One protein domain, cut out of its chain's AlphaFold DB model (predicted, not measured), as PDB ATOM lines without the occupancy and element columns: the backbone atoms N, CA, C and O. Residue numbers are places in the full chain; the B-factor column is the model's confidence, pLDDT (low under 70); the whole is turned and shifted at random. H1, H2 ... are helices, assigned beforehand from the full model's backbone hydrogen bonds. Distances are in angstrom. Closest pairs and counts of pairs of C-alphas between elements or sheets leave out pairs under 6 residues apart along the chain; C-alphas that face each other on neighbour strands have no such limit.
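Overview. This is residues 107 to 149 and 172 to 211 of the 662 residues of the protein "Hypothetical protein" of Symbiodinium sp. CCMP2592 (UniProt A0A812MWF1). A helical hairpin, H3 with H4 folding back along it, has two more helices, H1 and H2, set steeply near the last residues of H3; the contact of H1 is slight. A long loop, residues 120 to 132, joins H1 to H2, and residues 144 to 149 stick out as a free tail. The printed part has 83 residues with four named helices, H1, H2, H3 and H4 in chain order, and no named strand; the class is all helix. The whole is compact, with a radius of gyration of the C-alphas of 13.2 A and spans of 35 by 32 by 22 A.

Arrangement. H1, residues 107 to 119, only just touches H3, residues 175 to 192, with 3 pairs of C-alphas within 8 A. H1 touches H3 with residues 112 to 116 alone, and H3 touches H1 with residue 191 alone; the closest C-alphas of the two are those of Arg 112 and Gln 191, 5.7 A apart. Their lines stand at a steep tilt of 65 degrees, opposite ways. H2, residues 133 to 144, touches residues 185 to 192 of H3, closest at the C-alphas of Ile 136 and Ala 188, 4.9 A apart, at a steep tilt of 50 degrees, the same way. H1 and H2 are only just apart, their closest C-alphas 8.2 A from each other. H4, residues 197 to 209, touches residues 182 to 190 of H3, closest at the C-alphas of Gly 186 and Phe 197, 5.3 A apart. These two form a helical hairpin, at a shallow tilt of 30 degrees, opposite ways. H3 is the hub, the helix that touches most others, and H4 is apart from H1 and H2. In H1, H2, H3 and H4 every O i to N i+4 pair is within hydrogen-bond range.

Along the chain. H1 begins at C-alpha 107 (111.158, 108.409, 118.820) and measures 18.2 A from first to last C-alpha. H2 measures 16.8 A. H3, the longest helix with 18 residues, measures 25.5 A from C-alpha 175 (143.672, 114.989, 122.766) to C-alpha 192. H4 measures 18.4 A and ends at C-alpha 209 (148.915, 102.631, 122.407).

Size, cuts and confidence. The two C-alphas farthest apart are those of Pro 107 and His 210, at 39.7 A. Residues 150 to 171 are not printed, and C-alphas 149 and 172 are 31.7 A apart across this cut, in the link from H2 to H3. The link from H1 to H2 is long, with 13 residues, and that from H3 to H4 is tight, with 4. The mean pLDDT of the printed part is 79.0; residues 142 to 149 and 208 to 211 are under 70.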
ATOM      1  N   PRO A 107     111.367 109.453 117.809       81.00
ATOM      2  CA  PRO A 107     111.158 108.409 118.820       81.00
ATOM      3  C   PRO A 107     112.187 107.272 118.736       81.00
ATOM      4  O   PRO A 107     112.689 106.828 119.761       81.00
ATOM      5  N   ASP A 108     112.564 106.858 117.520       83.81
ATOM      6  CA  ASP A 108     113.600 105.842 117.269       83.81
ATOM      7  C   ASP A 108     114.970 106.286 117.815       83.81
ATOM      8  O   ASP A 108     115.732 105.463 118.314       83.81
ATOM      9  N   ARG A 109     115.300 107.584 117.723       84.62
ATOM     10  CA  ARG A 109     116.542 108.158 118.273       84.62
ATOM     11  C   ARG A 109     116.510 108.243 119.800       84.62
ATOM     12  O   ARG A 109     117.494 107.872 120.433       84.62
ATOM     13  N   ALA A 110     115.392 108.682 120.382       84.56
ATOM     14  CA  ALA A 110     115.222 108.771 121.833       84.56
ATOM     15  C   ALA A 110     115.290 107.388 122.510       84.56
ATOM     16  O   ALA A 110     116.049 107.207 123.457       84.56
ATOM     17  N   ASP A 111     114.582 106.394 121.967       86.75
ATOM     18  CA  ASP A 111     114.600 105.003 122.438       86.75
ATOM     19  C   ASP A 111     116.007 104.377 122.372       86.75
ATOM     20  O   ASP A 111     116.478 103.790 123.350       86.75
ATOM     21  N   ARG A 112     116.730 104.557 121.256       88.75
ATOM     22  CA  ARG A 112     118.124 104.089 121.121       88.75
ATOM     23  C   ARG A 112     119.046 104.736 122.150       88.75
ATOM     24  O   ARG A 112     119.850 104.029 122.752       88.75
ATOM     25  N   LEU A 113     118.923 106.049 122.360       89.19
ATOM     26  CA  LEU A 113     119.706 106.783 123.355       89.19
ATOM     27  C   LEU A 113     119.399 106.295 124.778       89.19
ATOM     28  O   LEU A 113     120.330 105.993 125.517       89.19
ATOM     29  N   GLN A 114     118.122 106.135 125.135       88.19
ATOM     30  CA  GLN A 114     117.703 105.666 126.459       88.19
ATOM     31  C   GLN A 114     118.226 104.250 126.748       88.19
ATOM     32  O   GLN A 114     118.830 104.013 127.795       88.19
ATOM     33  N   ARG A 115     118.072 103.307 125.807       87.69
ATOM     34  CA  ARG A 115     118.627 101.946 125.943       87.69
ATOM     35  C   ARG A 115     120.153 101.958 126.056       87.69
ATOM     36  O   ARG A 115     120.715 101.164 126.806       87.69
ATOM     37  N   GLN A 116     120.822 102.847 125.324       91.00
ATOM     38  CA  GLN A 116     122.272 102.997 125.383       91.00
ATOM     39  C   GLN A 116     122.732 103.565 126.736       91.00
ATOM     40  O   GLN A 116     123.665 103.019 127.312       91.00
ATOM     41  N   GLN A 117     122.049 104.580 127.274       90.19
ATOM     42  CA  GLN A 117     122.307 105.154 128.601       90.19
ATOM     43  C   GLN A 117     122.101 104.129 129.727       90.19
ATOM     44  O   GLN A 117     122.958 104.001 130.594       90.19
ATOM     45  N   VAL A 118     121.016 103.345 129.683       89.19
ATOM     46  CA  VAL A 118     120.761 102.269 130.661       89.19
ATOM     47  C   VAL A 118     121.840 101.178 130.595       89.19
ATOM     48  O   VAL A 118     122.283 100.684 131.629       89.19
ATOM     49  N   ARG A 119     122.290 100.808 129.389       91.12
ATOM     50  CA  ARG A 119     123.306  99.762 129.180       91.12
ATOM     51  C   ARG A 119     124.735 100.220 129.491       91.12
ATOM     52  O   ARG A 119     125.555  99.397 129.885       91.12
ATOM     53  N   LEU A 120     125.050 101.495 129.281       88.38
ATOM     54  CA  LEU A 120     126.379 102.083 129.471       88.38
ATOM     55  C   LEU A 120     126.397 102.993 130.708       88.38
ATOM     56  O   LEU A 120     126.892 104.112 130.652       88.38
ATOM     57  N   SER A 121     125.876 102.504 131.836       83.44
ATOM     58  CA  SER A 121     125.734 103.265 133.090       83.44
ATOM     59  C   SER A 121     127.045 103.835 133.656       83.44
ATOM     60  O   SER A 121     127.014 104.810 134.399       83.44
ATOM     61  N   GLY A 122     128.200 103.274 133.275       83.00
ATOM     62  CA  GLY A 122     129.531 103.814 133.584       83.00
ATOM     63  C   GLY A 122     129.989 104.986 132.698       83.00
ATOM     64  O   GLY A 122     131.106 105.466 132.873       83.00
ATOM     65  N   LEU A 123     129.171 105.440 131.740       84.31
ATOM     66  CA  LEU A 123     129.467 106.556 130.841       84.31
ATOM     67  C   LEU A 123     128.284 107.530 130.775       84.31
ATOM     68  O   LEU A 123     127.215 107.213 130.258       84.31
ATOM     69  N   THR A 124     128.499 108.770 131.208       84.69
ATOM     70  CA  THR A 124     127.464 109.810 131.165       84.69
ATOM     71  C   THR A 124     127.285 110.343 129.736       84.69
ATOM     72  O   THR A 124     127.983 111.264 129.302       84.69
ATOM     73  N   ILE A 125     126.361 109.749 128.972       86.25
ATOM     74  CA  ILE A 125     126.043 110.140 127.585       86.25
ATOM     75  C   ILE A 125     125.136 111.379 127.594       86.25
ATOM     76  O   ILE A 125     123.910 111.270 127.643       86.25
ATOM     77  N   HIS A 126     125.756 112.557 127.575       86.25
ATOM     78  CA  HIS A 126     125.108 113.867 127.646       86.25
ATOM     79  C   HIS A 126     126.072 114.962 127.157       86.25
ATOM     80  O   HIS A 126     127.289 114.766 127.173       86.25
ATOM     81  N   GLY A 127     125.545 116.109 126.712       86.12
ATOM     82  CA  GLY A 127     126.343 117.274 126.307       86.12
ATOM     83  C   GLY A 127     127.534 116.909 125.400       86.12
ATOM     84  O   GLY A 127     127.317 116.413 124.293       86.12
ATOM     85  N   PRO A 128     128.793 117.096 125.844       81.44
ATOM     86  CA  PRO A 128     129.973 116.872 125.013       81.44
ATOM     87  C   PRO A 128     130.217 115.410 124.601       81.44
ATOM     88  O   PRO A 128     130.995 115.206 123.670       81.44
ATOM     89  N   THR A 129     129.591 114.403 125.218       83.38
ATOM     90  CA  THR A 129     129.703 112.991 124.785       83.38
ATOM     91  C   THR A 129     128.557 112.547 123.869       83.38
ATOM     92  O   THR A 129     128.657 111.498 123.236       83.38
ATOM     93  N   LEU A 130     127.482 113.335 123.749       86.00
ATOM     94  CA  LEU A 130     126.292 112.969 122.978       86.00
ATOM     95  C   LEU A 130     126.587 112.937 121.457       86.00
ATOM     96  O   LEU A 130     127.087 113.923 120.910       86.00
ATOM     97  N   PRO A 131     126.272 111.845 120.731       86.88
ATOM     98  CA  PRO A 131     126.409 111.811 119.277       86.88
ATOM     99  C   PRO A 131     125.356 112.687 118.576       86.88
ATOM    100  O   PRO A 131     124.150 112.485 118.723       86.88
ATOM    101  N   GLY A 132     125.813 113.628 117.745       82.56
ATOM    102  CA  GLY A 132     124.936 114.472 116.930       82.56
ATOM    103  C   GLY A 132     124.142 113.670 115.890       82.56
ATOM    104  O   GLY A 132     124.661 112.739 115.267       82.56
ATOM    105  N   HIS A 133     122.884 114.051 115.657       83.62
ATOM    106  CA  HIS A 133     121.939 113.301 114.816       83.62
ATOM    107  C   HIS A 133     122.447 113.003 113.398       83.62
ATOM    108  O   HIS A 133     122.297 111.878 112.923       83.62
ATOM    109  N   ALA A 134     123.128 113.957 112.755       79.56
ATOM    110  CA  ALA A 134     123.707 113.766 111.425       79.56
ATOM    111  C   ALA A 134     124.791 112.666 111.374       79.56
ATOM    112  O   ALA A 134     125.008 112.070 110.321       79.56
ATOM    113  N   VAL A 135     125.462 112.367 112.495       78.25
ATOM    114  CA  VAL A 135     126.430 111.259 112.594       78.25
ATOM    115  C   VAL A 135     125.696 109.923 112.707       78.25
ATOM    116  O   VAL A 135     126.071 108.962 112.036       78.25
ATOM    117  N   ILE A 136     124.616 109.869 113.494       83.19
ATOM    118  CA  ILE A 136     123.784 108.667 113.661       83.19
ATOM    119  C   ILE A 136     123.091 108.309 112.337       83.19
ATOM    120  O   ILE A 136     123.161 107.157 111.914       83.19
ATOM    121  N   ASP A 137     122.497 109.282 111.636       80.31
ATOM    122  CA  ASP A 137     121.878 109.063 110.319       80.31
ATOM    123  C   ASP A 137     122.915 108.608 109.271       80.31
ATOM    124  O   ASP A 137     122.642 107.682 108.505       80.31
ATOM    125  N   LYS A 138     124.139 109.170 109.275       75.88
ATOM    126  CA  LYS A 138     125.260 108.670 108.448       75.88
ATOM    127  C   LYS A 138     125.611 107.215 108.791       75.88
ATOM    128  O   LYS A 138     125.779 106.409 107.879       75.88
ATOM    129  N   CYS A 139     125.676 106.846 110.072       77.38
ATOM    130  CA  CYS A 139     125.929 105.463 110.493       77.38
ATOM    131  C   CYS A 139     124.795 104.517 110.060       77.38
ATOM    132  O   CYS A 139     125.059 103.458 109.500       77.38
ATOM    133  N   VAL A 140     123.528 104.903 110.221       74.44
ATOM    134  CA  VAL A 140     122.390 104.098 109.745       74.44
ATOM    135  C   VAL A 140     122.397 103.951 108.220       74.44
ATOM    136  O   VAL A 140     122.089 102.863 107.732       74.44
ATOM    137  N   LYS A 141     122.831 104.976 107.467       70.00
ATOM    138  CA  LYS A 141     123.088 104.852 106.024       70.00
ATOM    139  C   LYS A 141     124.186 103.821 105.734       70.00
ATOM    140  O   LYS A 141     123.923 102.884 104.992       70.00
ATOM    141  N   PHE A 142     125.356 103.896 106.378       65.56
ATOM    142  CA  PHE A 142     126.434 102.900 106.199       65.56
ATOM    143  C   PHE A 142     125.992 101.451 106.465       65.56
ATOM    144  O   PHE A 142     126.509 100.532 105.831       65.56
ATOM    145  N   LYS A 143     125.036 101.232 107.377       62.84
ATOM    146  CA  LYS A 143     124.470  99.898 107.625       62.84
ATOM    147  C   LYS A 143     123.577  99.395 106.481       62.84
ATOM    148  O   LYS A 143     123.501  98.187 106.309       62.84
ATOM    149  N   LYS A 144     122.925 100.285 105.722       55.25
ATOM    150  CA  LYS A 144     121.994  99.937 104.630       55.25
ATOM    151  C   LYS A 144     122.654  99.941 103.243       55.25
ATOM    152  O   LYS A 144     122.353  99.091 102.415       55.25
ATOM    153  N   ASP A 145     123.614 100.834 103.015       51.41
ATOM    154  CA  ASP A 145     124.437 100.894 101.795       51.41
ATOM    155  C   ASP A 145     125.359  99.663 101.628       51.41
ATOM    156  O   ASP A 145     125.965  99.473 100.574       51.41
ATOM    157  N   ARG A 146     125.487  98.811 102.660       48.75
ATOM    158  CA  ARG A 146     126.099  97.477 102.521       48.75
ATOM    159  C   ARG A 146     125.269  96.538 101.642       48.75
ATOM    160  O   ARG A 146     125.856  95.664 101.006       48.75
ATOM    161  N   ASP A 147     123.954  96.744 101.593       42.59
ATOM    162  CA  ASP A 147     123.011  95.917 100.841       42.59
ATOM    163  C   ASP A 147     122.725  96.540  99.455       42.59
ATOM    164  O   ASP A 147     122.810  95.858  98.433       42.59
ATOM    165  N   ASP A 148     122.481  97.860  99.405       42.41
ATOM    166  CA  ASP A 148     122.168  98.624  98.183       42.41
ATOM    167  C   ASP A 148     123.431  99.292  97.567       42.41
ATOM    168  O   ASP A 148     123.871 100.359  98.004       42.41
ATOM    169  N   LYS A 149     124.010  98.716  96.497       41.38
ATOM    170  CA  LYS A 149     125.172  99.288  95.769       41.38
ATOM    171  C   LYS A 149     124.779 100.446  94.839       41.38
ATOM    172  O   LYS A 149     124.637 100.262  93.632       41.38
ATOM    173  N   VAL A 172     139.375 118.400 116.440       80.69
ATOM    174  CA  VAL A 172     140.266 117.394 117.033       80.69
ATOM    175  C   VAL A 172     141.624 118.009 117.401       80.69
ATOM    176  O   VAL A 172     142.607 117.293 117.564       80.69
ATOM    177  N   SER A 173     141.687 119.339 117.540       75.94
ATOM    178  CA  SER A 173     142.887 120.140 117.833       75.94
ATOM    179  C   SER A 173     143.591 119.817 119.160       75.94
ATOM    180  O   SER A 173     144.717 120.256 119.381       75.94
ATOM    181  N   SER A 174     142.955 119.041 120.041       76.38
ATOM    182  CA  SER A 174     143.537 118.541 121.289       76.38
ATOM    183  C   SER A 174     143.121 117.097 121.564       76.38
ATOM    184  O   SER A 174     142.040 116.664 121.159       76.38
ATOM    185  N   ASP A 175     143.934 116.370 122.334       75.56
ATOM    186  CA  ASP A 175     143.672 114.989 122.766       75.56
ATOM    187  C   ASP A 175     142.299 114.789 123.420       75.56
ATOM    188  O   ASP A 175     141.685 113.731 123.263       75.56
ATOM    189  N   LEU A 176     141.804 115.803 124.138       80.88
ATOM    190  CA  LEU A 176     140.479 115.793 124.754       80.88
ATOM    191  C   LEU A 176     139.372 115.863 123.695       80.88
ATOM    192  O   LEU A 176     138.431 115.073 123.742       80.88
ATOM    193  N   LEU A 177     139.492 116.769 122.720       74.62
ATOM    194  CA  LEU A 177     138.534 116.890 121.619       74.62
ATOM    195  C   LEU A 177     138.571 115.658 120.707       74.62
ATOM    196  O   LEU A 177     137.516 115.136 120.350       74.62
ATOM    197  N   LEU A 178     139.763 115.121 120.430       79.19
ATOM    198  CA  LEU A 178     139.946 113.850 119.734       79.19
ATOM    199  C   LEU A 178     139.269 112.697 120.491       79.19
ATOM    200  O   LEU A 178     138.505 111.947 119.884       79.19
ATOM    201  N   LYS A 179     139.467 112.574 121.813       81.44
ATOM    202  CA  LYS A 179     138.781 111.556 122.629       81.44
ATOM    203  C   LYS A 179     137.261 111.721 122.566       81.44
ATOM    204  O   LYS A 179     136.566 110.753 122.274       81.44
ATOM    205  N   LEU A 180     136.737 112.935 122.745       80.75
ATOM    206  CA  LEU A 180     135.298 113.208 122.653       80.75
ATOM    207  C   LEU A 180     134.730 112.881 121.261       80.75
ATOM    208  O   LEU A 180     133.663 112.276 121.164       80.75
ATOM    209  N   ALA A 181     135.437 113.218 120.179       82.75
ATOM    210  CA  ALA A 181     135.038 112.876 118.814       82.75
ATOM    211  C   ALA A 181     135.020 111.353 118.578       82.75
ATOM    212  O   ALA A 181     134.095 110.834 117.946       82.75
ATOM    213  N   LEU A 182     135.999 110.623 119.122       84.50
ATOM    214  CA  LEU A 182     136.069 109.164 119.045       84.50
ATOM    215  C   LEU A 182     134.953 108.493 119.861       84.50
ATOM    216  O   LEU A 182     134.256 107.642 119.307       84.50
ATOM    217  N   THR A 183     134.693 108.927 121.096       86.50
ATOM    218  CA  THR A 183     133.585 108.419 121.922       86.50
ATOM    219  C   THR A 183     132.221 108.710 121.274       86.50
ATOM    220  O   THR A 183     131.407 107.796 121.139       86.50
ATOM    221  N   ARG A 184     131.979 109.925 120.745       87.06
ATOM    222  CA  ARG A 184     130.765 110.237 119.950       87.06
ATOM    223  C   ARG A 184     130.615 109.297 118.747       87.06
ATOM    224  O   ARG A 184     129.513 108.829 118.464       87.06
ATOM    225  N   ARG A 185     131.712 109.002 118.037       85.69
ATOM    226  CA  ARG A 185     131.731 108.064 116.899       85.69
ATOM    227  C   ARG A 185     131.353 106.645 117.335       85.69
ATOM    228  O   ARG A 185     130.541 106.019 116.660       85.69
ATOM    229  N   GLY A 186     131.888 106.159 118.455       85.75
ATOM    230  CA  GLY A 186     131.538 104.852 119.019       85.75
ATOM    231  C   GLY A 186     130.065 104.759 119.404       85.75
ATOM    232  O   GLY A 186     129.371 103.828 118.998       85.75
ATOM    233  N   LEU A 187     129.552 105.774 120.102       88.38
ATOM    234  CA  LEU A 187     128.148 105.837 120.508       88.38
ATOM    235  C   LEU A 187     127.193 105.896 119.305       88.38
ATOM    236  O   LEU A 187     126.157 105.234 119.329       88.38
ATOM    237  N   ALA A 188     127.545 106.611 118.231       86.88
ATOM    238  CA  ALA A 188     126.756 106.641 116.996       86.88
ATOM    239  C   ALA A 188     126.745 105.288 116.253       86.88
ATOM    240  O   ALA A 188     125.700 104.874 115.746       86.88
ATOM    241  N   LEU A 189     127.881 104.577 116.212       83.75
ATOM    242  CA  LEU A 189     127.984 103.232 115.626       83.75
ATOM    243  C   LEU A 189     127.173 102.194 116.416       83.75
ATOM    244  O   LEU A 189     126.544 101.323 115.813       83.75
ATOM    245  N   ASP A 190     127.137 102.325 117.742       86.50
ATOM    246  CA  ASP A 190     126.361 101.472 118.643       86.50
ATOM    247  C   ASP A 190     124.849 101.766 118.559       86.50
ATOM    248  O   ASP A 190     124.055 100.833 118.434       86.50
ATOM    249  N   GLN A 191     124.426 103.037 118.464       84.94
ATOM    250  CA  GLN A 191     123.020 103.394 118.187       84.94
ATOM    251  C   GLN A 191     122.547 102.957 116.787       84.94
ATOM    252  O   GLN A 191     121.369 102.631 116.596       84.94
ATOM    253  N   ALA A 192     123.443 102.915 115.795       82.38
ATOM    254  CA  ALA A 192     123.166 102.316 114.487       82.38
ATOM    255  C   ALA A 192     123.175 100.771 114.520       82.38
ATOM    256  O   ALA A 192     122.621 100.124 113.624       82.38
ATOM    257  N   GLY A 193     123.773 100.172 115.554       77.25
ATOM    258  CA  GLY A 193     123.960  98.731 115.696       77.25
ATOM    259  C   GLY A 193     124.935  98.158 114.666       77.25
ATOM    260  O   GLY A 193     124.609  97.155 114.029       77.25
ATOM    261  N   ILE A 194     126.074  98.820 114.442       78.62
ATOM    262  CA  ILE A 194     127.162  98.339 113.567       78.62
ATOM    263  C   ILE A 194     128.275  97.691 114.399       78.62
ATOM    264  O   ILE A 194     128.702  96.584 114.087       78.62
ATOM    265  N   VAL A 195     128.722  98.369 115.458       82.50
ATOM    266  CA  VAL A 195     129.740  97.906 116.415       82.50
ATOM    267  C   VAL A 195     129.268  98.323 117.804       82.50
ATOM    268  O   VAL A 195     128.729  99.419 117.945       82.50
ATOM    269  N   THR A 196     129.435  97.476 118.820       86.00
ATOM    270  CA  THR A 196     129.097  97.850 120.201       86.00
ATOM    271  C   THR A 196     130.115  98.846 120.750       86.00
ATOM    272  O   THR A 196     131.293  98.812 120.389       86.00
ATOM    273  N   PHE A 197     129.685  99.722 121.660       87.81
ATOM    274  CA  PHE A 197     130.566 100.756 122.213       87.81
ATOM    275  C   PHE A 197     131.851 100.173 122.840       87.81
ATOM    276  O   PHE A 197     132.939 100.693 122.615       87.81
ATOM    277  N   SER A 198     131.745  99.036 123.534       86.19
ATOM    278  CA  SER A 198     132.877  98.363 124.182       86.19
ATOM    279  C   SER A 198     133.940  97.835 123.210       86.19
ATOM    280  O   SER A 198     135.120  97.866 123.541       86.19
ATOM    281  N   GLU A 199     133.559  97.354 122.020       80.56
ATOM    282  CA  GLU A 199     134.541  96.948 120.998       80.56
ATOM    283  C   GLU A 199     135.159  98.171 120.309       80.56
ATOM    284  O   GLU A 199     136.342  98.171 119.978       80.56
ATOM    285  N   HIS A 200     134.383  99.247 120.146       87.69
ATOM    286  CA  HIS A 200     134.881 100.496 119.573       87.69
ATOM    287  C   HIS A 200     135.939 101.169 120.457       87.69
ATOM    288  O   HIS A 200     136.994 101.543 119.947       87.69
ATOM    289  N   GLU A 201     135.714 101.257 121.772       83.75
ATOM    290  CA  GLU A 201     136.709 101.803 122.708       83.75
ATOM    291  C   GLU A 201     137.982 100.934 122.760       83.75
ATOM    292  O   GLU A 201     139.075 101.489 122.799       83.75
ATOM    293  N   ARG A 202     137.897  99.596 122.633       80.38
ATOM    294  CA  ARG A 202     139.100  98.739 122.486       80.38
ATOM    295  C   ARG A 202     139.923  99.096 121.246       80.38
ATOM    296  O   ARG A 202     141.147  99.126 121.314       80.38
ATOM    297  N   TRP A 203     139.271  99.368 120.113       81.25
ATOM    298  CA  TRP A 203     139.964  99.799 118.891       81.25
ATOM    299  C   TRP A 203     140.560 101.206 119.029       81.25
ATOM    300  O   TRP A 203     141.603 101.488 118.442       81.25
ATOM    301  N   VAL A 204     139.907 102.089 119.792       81.44
ATOM    302  CA  VAL A 204     140.427 103.424 120.118       81.44
ATOM    303  C   VAL A 204     141.661 103.324 121.009       81.44
ATOM    304  O   VAL A 204     142.666 103.952 120.690       81.44
ATOM    305  N   GLU A 205     141.629 102.520 122.072       79.00
ATOM    306  CA  GLU A 205     142.760 102.408 122.995       79.00
ATOM    307  C   GLU A 205     143.967 101.746 122.321       79.00
ATOM    308  O   GLU A 205     145.058 102.306 122.351       79.00
ATOM    309  N   HIS A 206     143.762 100.662 121.564       74.56
ATOM    310  CA  HIS A 206     144.836 100.037 120.784       74.56
ATOM    311  C   HIS A 206     145.511 101.015 119.799       74.56
ATOM    312  O   HIS A 206     146.729 100.979 119.611       74.56
ATOM    313  N   PHE A 207     144.739 101.931 119.201       71.44
ATOM    314  CA  PHE A 207     145.265 102.999 118.345       71.44
ATOM    315  C   PHE A 207     146.033 104.076 119.137       71.44
ATOM    316  O   PHE A 207     147.021 104.605 118.630       71.44
ATOM    317  N   ARG A 208     145.627 104.384 120.380       69.06
ATOM    318  CA  ARG A 208     146.356 105.297 121.284       69.06
ATOM    319  C   ARG A 208     147.666 104.692 121.798       69.06
ATOM    320  O   ARG A 208     148.633 105.429 121.956       69.06
ATOM    321  N   GLU A 209     147.708 103.380 122.020       69.50
ATOM    322  CA  GLU A 209     148.915 102.631 122.407       69.50
ATOM    323  C   GLU A 209     149.961 102.562 121.279       69.50
ATOM    324  O   GLU A 209     151.162 102.537 121.549       69.50
ATOM    325  N   HIS A 210     149.525 102.551 120.011       63.19
ATOM    326  CA  HIS A 210     150.385 102.325 118.840       63.19
ATOM    327  C   HIS A 210     150.414 103.519 117.854       63.19
ATOM    328  O   HIS A 210     150.211 103.329 116.650       63.19
ATOM    329  N   PRO A 211     150.731 104.755 118.300       54.34
ATOM    330  CA  PRO A 211     150.668 105.962 117.463       54.34
ATOM    331  C   PRO A 211     151.741 106.009 116.360       54.34
ATOM    332  O   PRO A 211     151.672 106.850 115.469       54.34
TER     333      PRO A 211